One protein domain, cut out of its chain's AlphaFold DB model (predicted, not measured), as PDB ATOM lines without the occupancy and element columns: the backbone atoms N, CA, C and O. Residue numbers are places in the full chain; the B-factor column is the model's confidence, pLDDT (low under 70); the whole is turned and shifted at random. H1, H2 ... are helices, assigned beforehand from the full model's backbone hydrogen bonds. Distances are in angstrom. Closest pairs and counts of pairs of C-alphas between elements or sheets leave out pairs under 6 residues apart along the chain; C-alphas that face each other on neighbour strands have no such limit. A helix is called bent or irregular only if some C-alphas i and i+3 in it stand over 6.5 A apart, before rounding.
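Overview. This is residues 34 to 78 of the 87 residues of an uncharacterized protein of Streptomyces sp. SID1034 (UniProt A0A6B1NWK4). A long helix, H1, bends into two arms, and a second helix, H2, turns off beyond its far end, making a wide open U with H1b as its base and H1a and H2 as its sides. No helix touches another. The printed part has 45 residues with two named helices, H1 then H2, and no named strand: all helix. It is extended, with a radius of gyration of the C-alphas of 16.3 A and spans of 44 by 22 by 12 A.

Arrangement. H1, residues 36 to 61, was assigned as one helix by its hydrogen bonds but is bent: C-alphas 48 and 51 are 7.3 A apart. Its arms, H1a, residues 36 to 48, and H1b, residues 51 to 61, stand at a steep tilt of 61 degrees. H2, residues 65 to 76, is apart from H1a. H1b and H2 are only just apart, their closest C-alphas 8.4 A from each other. In H1a, H1b and H2 every O i to N i+4 pair is within hydrogen-bond range.

Along the chain. H1a runs 18.0 A from C-alpha 36 at (25.354, 6.910, 7.850). H1b measures 15.3 A. H2 measures 16.1 A and ends with C-alpha 76 at (44.627, 40.466, 5.111).

Size, cuts and confidence. The C-alphas farthest apart, of Phe 34 and Ala 66, are 45.5 A apart. The printed part has no cut, and the link from H1 to H2 is tight. Residue 78 has pLDDT under 70.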
ATOM      1  N   PHE A  34      21.437   9.965   3.014       97.12
ATOM      2  CA  PHE A  34      21.299   8.783   3.868       97.12
ATOM      3  C   PHE A  34      22.633   8.080   4.148       97.12
ATOM      4  O   PHE A  34      22.634   6.950   4.628       97.12
ATOM      5  N   ASP A  35      23.768   8.729   3.862       97.81
ATOM      6  CA  ASP A  35      25.073   8.195   4.245       97.81
ATOM      7  C   ASP A  35      25.261   8.249   5.769       97.81
ATOM      8  O   ASP A  35      25.473   9.310   6.363       97.81
ATOM      9  N   THR A  36      25.210   7.079   6.401       97.62
ATOM     10  CA  THR A  36      25.354   6.910   7.850       97.62
ATOM     11  C   THR A  36      26.680   7.444   8.379       97.62
ATOM     12  O   THR A  36      26.711   7.987   9.479       97.62
ATOM     13  N   ALA A  37      27.763   7.369   7.596       97.75
ATOM     14  CA  ALA A  37      29.068   7.855   8.036       97.75
ATOM     15  C   ALA A  37      29.080   9.384   8.194       97.75
ATOM     16  O   ALA A  37      29.621   9.907   9.171       97.75
ATOM     17  N   THR A  38      28.445  10.107   7.268       98.00
ATOM     18  CA  THR A  38      28.258  11.561   7.371       98.00
ATOM     19  C   THR A  38      27.421  11.930   8.602       98.00
ATOM     20  O   THR A  38      27.780  12.856   9.335       98.00
ATOM     21  N   HIS A  39      26.347  11.182   8.884       98.12
ATOM     22  CA  HIS A  39      25.523  11.390  10.085       98.12
ATOM     23  C   HIS A  39      26.301  11.157  11.382       98.12
ATOM     24  O   HIS A  39      26.182  11.948  12.319       98.12
ATOM     25  N   ASP A  40      27.133  10.118  11.440       98.38
ATOM     26  CA  ASP A  40      27.962   9.831  12.612       98.38
ATOM     27  C   ASP A  40      29.023  10.911  12.839       98.38
ATOM     28  O   ASP A  40      29.234  11.343  13.974       98.38
ATOM     29  N   GLN A  41      29.644  11.421  11.771       97.94
ATOM     30  CA  GLN A  41      30.587  12.536  11.868       97.94
ATOM     31  C   GLN A  41      29.920  13.831  12.337       97.94
ATOM     32  O   GLN A  41      30.515  14.563  13.133       97.94
ATOM     33  N   LEU A  42      28.702  14.116  11.863       98.00
ATOM     34  CA  LEU A  42      27.925  15.260  12.332       98.00
ATOM     35  C   LEU A  42      27.565  15.101  13.810       98.00
ATOM     36  O   LEU A  42      27.775  16.028  14.588       98.00
ATOM     37  N   ARG A  43      27.083  13.922  14.217       98.19
ATOM     38  CA  ARG A  43      26.765  13.640  15.621       98.19
ATOM     39  C   ARG A  43      27.994  13.802  16.506       98.19
ATOM     40  O   ARG A  43      27.911  14.461  17.531       98.19
ATOM     41  N   HIS A  44      29.139  13.268  16.090       98.25
ATOM     42  CA  HIS A  44      30.394  13.425  16.817       98.25
ATOM     43  C   HIS A  44      30.769  14.902  16.992       98.25
ATOM     44  O   HIS A  44      31.087  15.321  18.100       98.25
ATOM     45  N   PHE A  45      30.682  15.704  15.925       98.00
ATOM     46  CA  PHE A  45      30.947  17.140  16.016       98.00
ATOM     47  C   PHE A  45      30.002  17.830  17.011       98.00
ATOM     48  O   PHE A  45      30.453  18.589  17.866       98.00
ATOM     49  N   LEU A  46      28.700  17.545  16.931       97.62
ATOM     50  CA  LEU A  46      27.704  18.141  17.823       97.62
ATOM     51  C   LEU A  46      27.924  17.746  19.289       97.62
ATOM     52  O   LEU A  46      27.761  18.585  20.165       97.62
ATOM     53  N   THR A  47      28.320  16.501  19.552       98.12
ATOM     54  CA  THR A  47      28.519  15.996  20.917       98.12
ATOM     55  C   THR A  47      29.835  16.455  21.543       98.12
ATOM     56  O   THR A  47      29.891  16.637  22.755       98.12
ATOM     57  N   HIS A  48      30.905  16.592  20.758       97.31
ATOM     58  CA  HIS A  48      32.257  16.753  21.309       97.31
ATOM     59  C   HIS A  48      32.922  18.087  20.975       97.31
ATOM     60  O   HIS A  48      33.736  18.563  21.762       97.31
ATOM     61  N   ASP A  49      32.592  18.694  19.835       96.44
ATOM     62  CA  ASP A  49      33.308  19.867  19.330       96.44
ATOM     63  C   ASP A  49      32.481  21.159  19.454       96.44
ATOM     64  O   ASP A  49      33.040  22.244  19.636       96.44
ATOM     65  N   ALA A  50      31.152  21.067  19.334       96.81
ATOM     66  CA  ALA A  50      30.279  22.228  19.164       96.81
ATOM     67  C   ALA A  50      30.347  23.227  20.331       96.81
ATOM     68  O   ALA A  50      30.481  24.425  20.083       96.81
ATOM     69  N   ASP A  51      30.327  22.764  21.580       98.19
ATOM     70  CA  ASP A  51      30.335  23.648  22.756       98.19
ATOM     71  C   ASP A  51      31.614  24.489  22.854       98.19
ATOM     72  O   ASP A  51      31.581  25.685  23.164       98.19
ATOM     73  N   GLU A  52      32.761  23.894  22.533       97.38
ATOM     74  CA  GLU A  52      34.045  24.592  22.578       97.38
ATOM     75  C   GLU A  52      34.192  25.584  21.411       97.38
ATOM     76  O   GLU A  52      34.797  26.656  21.547       97.38
ATOM     77  N   VAL A  53      33.600  25.258  20.257       98.12
ATOM     78  CA  VAL A  53      33.496  26.171  19.111       98.12
ATOM     79  C   VAL A  53      32.592  27.355  19.445       98.12
ATOM     80  O   VAL A  53      32.986  28.491  19.191       98.12
ATOM     81  N   LEU A  54      31.429  27.118  20.057       98.12
ATOM     82  CA  LEU A  54      30.508  28.172  20.491       98.12
ATOM     83  C   LEU A  54      31.144  29.081  21.545       98.12
ATOM     84  O   LEU A  54      31.015  30.300  21.469       98.12
ATOM     85  N   THR A  55      31.887  28.504  22.488       98.25
ATOM     86  CA  THR A  55      32.664  29.276  23.466       98.25
ATOM     87  C   THR A  55      33.690  30.164  22.767       98.25
ATOM     88  O   THR A  55      33.783  31.351  23.064       98.25
ATOM     89  N   SER A  56      34.411  29.622  21.782       97.75
ATOM     90  CA  SER A  56      35.381  30.403  21.009       97.75
ATOM     91  C   SER A  56      34.725  31.508  20.184       97.75
ATOM     92  O   SER A  56      35.292  32.588  20.097       97.75
ATOM     93  N   LEU A  57      33.540  31.276  19.612       97.12
ATOM     94  CA  LEU A  57      32.783  32.313  18.908       97.12
ATOM     95  C   LEU A  57      32.417  33.468  19.838       97.12
ATOM     96  O   LEU A  57      32.726  34.605  19.505       97.12
ATOM     97  N   ARG A  58      31.873  33.178  21.024       97.75
ATOM     98  CA  ARG A  58      31.557  34.210  22.027       97.75
ATOM     99  C   ARG A  58      32.790  35.021  22.408       97.75
ATOM    100  O   ARG A  58      32.761  36.240  22.372       97.75
ATOM    101  N   THR A  59      33.914  34.350  22.665       96.44
ATOM    102  CA  THR A  59      35.185  35.034  22.955       96.44
ATOM    103  C   THR A  59      35.639  35.956  21.820       96.44
ATOM    104  O   THR A  59      36.240  36.990  22.090       96.44
ATOM    105  N   LEU A  60      35.397  35.589  20.558       95.06
ATOM    106  CA  LEU A  60      35.717  36.447  19.413       95.06
ATOM    107  C   LEU A  60      34.729  37.614  19.275       95.06
ATOM    108  O   LEU A  60      35.158  38.712  18.933       95.06
ATOM    109  N   GLU A  61      33.442  37.387  19.538       95.06
ATOM    110  CA  GLU A  61      32.387  38.412  19.528       95.06
ATOM    111  C   GLU A  61      32.596  39.471  20.615       95.06
ATOM    112  O   GLU A  61      32.357  40.651  20.373       95.06
ATOM    113  N   ASP A  62      33.115  39.067  21.776       96.50
ATOM    114  CA  ASP A  62      33.403  39.959  22.902       96.50
ATOM    115  C   ASP A  62      34.648  40.844  22.679       96.50
ATOM    116  O   ASP A  62      34.943  41.724  23.494       96.50
ATOM    117  N   ARG A  63      35.411  40.637  21.591       95.38
ATOM    118  CA  ARG A  63      36.602  41.452  21.314       95.38
ATOM    119  C   ARG A  63      36.218  42.881  20.928       95.38
ATOM    120  O   ARG A  63      35.334  43.079  20.093       95.38
ATOM    121  N   PRO A  64      36.945  43.896  21.429       96.00
ATOM    122  CA  PRO A  64      36.751  45.268  20.991       96.00
ATOM    123  C   PRO A  64      36.918  45.413  19.475       96.00
ATOM    124  O   PRO A  64      37.846  44.868  18.874       96.00
ATOM    125  N   GLU A  65      36.076  46.238  18.857       92.25
ATOM    126  CA  GLU A  65      36.106  46.464  17.409       92.25
ATOM    127  C   GLU A  65      37.487  46.921  16.904       92.25
ATOM    128  O   GLU A  65      37.947  46.483  15.848       92.25
ATOM    129  N   ALA A  66      38.179  47.775  17.666       92.19
ATOM    130  CA  ALA A  66      39.521  48.241  17.322       92.19
ATOM    131  C   ALA A  66      40.532  47.084  17.222       92.19
ATOM    132  O   ALA A  66      41.362  47.069  16.311       92.19
ATOM    133  N   GLU A  67      40.427  46.096  18.114       92.75
ATOM    134  CA  GLU A  67      41.260  44.894  18.096       92.75
ATOM    135  C   GLU A  67      40.926  44.022  16.884       92.75
ATOM    136  O   GLU A  67      41.828  43.623  16.148       92.75
ATOM    137  N   LEU A  68      39.637  43.795  16.611       91.19
ATOM    138  CA  LEU A  68      39.188  43.028  15.446       91.19
ATOM    139  C   LEU A  68      39.663  43.658  14.131       91.19
ATOM    140  O   LEU A  68      40.190  42.959  13.266       91.19
ATOM    141  N   ARG A  69      39.547  44.983  13.980       90.50
ATOM    142  CA  ARG A  69      40.023  45.710  12.790       90.50
ATOM    143  C   ARG A  69      41.533  45.578  12.609       90.50
ATOM    144  O   ARG A  69      41.986  45.290  11.500       90.50
ATOM    145  N   ALA A  70      42.306  45.753  13.682       90.12
ATOM    146  CA  ALA A  70      43.754  45.557  13.644       90.12
ATOM    147  C   ALA A  70      44.103  44.113  13.255       90.12
ATOM    148  O   ALA A  70      44.942  43.882  12.385       90.12
ATOM    149  N   ARG A  71      43.391  43.142  13.829       90.88
ATOM    150  CA  ARG A  71      43.604  41.724  13.560       90.88
ATOM    151  C   ARG A  71      43.279  41.340  12.117       90.88
ATOM    152  O   ARG A  71      44.056  40.633  11.482       90.88
ATOM    153  N   ILE A  72      42.185  41.854  11.557       88.75
ATOM    154  CA  ILE A  72      41.837  41.654  10.143       88.75
ATOM    155  C   ILE A  72      42.895  42.290   9.236       88.75
ATOM    156  O   ILE A  72      43.305  41.658   8.265       88.75
ATOM    157  N   ALA A  73      43.374  43.496   9.556       87.50
ATOM    158  CA  ALA A  73      44.437  44.159   8.800       87.50
ATOM    159  C   ALA A  73      45.727  43.313   8.761       87.50
ATOM    160  O   ALA A  73      46.302  43.096   7.689       87.50
ATOM    161  N   GLU A  74      46.137  42.760   9.908       87.56
ATOM    162  CA  GLU A  74      47.271  41.830  10.000       87.56
ATOM    163  C   GLU A  74      47.081  40.594   9.104       87.56
ATOM    164  O   GLU A  74      47.994  40.204   8.374       87.56
ATOM    165  N   LEU A  75      45.897  39.973   9.142       86.31
ATOM    166  CA  LEU A  75      45.604  38.737   8.408       86.31
ATOM    167  C   LEU A  75      45.447  38.962   6.895       86.31
ATOM    168  O   LEU A  75      45.893  38.136   6.089       86.31
ATOM    169  N   ALA A  76      44.836  40.080   6.503       83.56
ATOM    170  CA  ALA A  76      44.627  40.466   5.111       83.56
ATOM    171  C   ALA A  76      45.906  40.999   4.444       83.56
ATOM    172  O   ALA A  76      45.959  41.095   3.219       83.56
ATOM    173  N   GLY A  77      46.946  41.319   5.224       71.38
ATOM    174  CA  GLY A  77      48.199  41.874   4.710       71.38
ATOM    175  C   GLY A  77      48.081  43.325   4.234       71.38
ATOM    176  O   GLY A  77      48.977  43.814   3.549       71.38
ATOM    177  N   HIS A  78      47.001  44.015   4.600       59.47
ATOM    178  CA  HIS A  78      46.790  45.430   4.328       59.47
ATOM    179  C   HIS A  78      46.603  46.148   5.658       59.47
ATOM    180  O   HIS A  78      45.718  45.782   6.423       59.47
TER     181      HIS A  78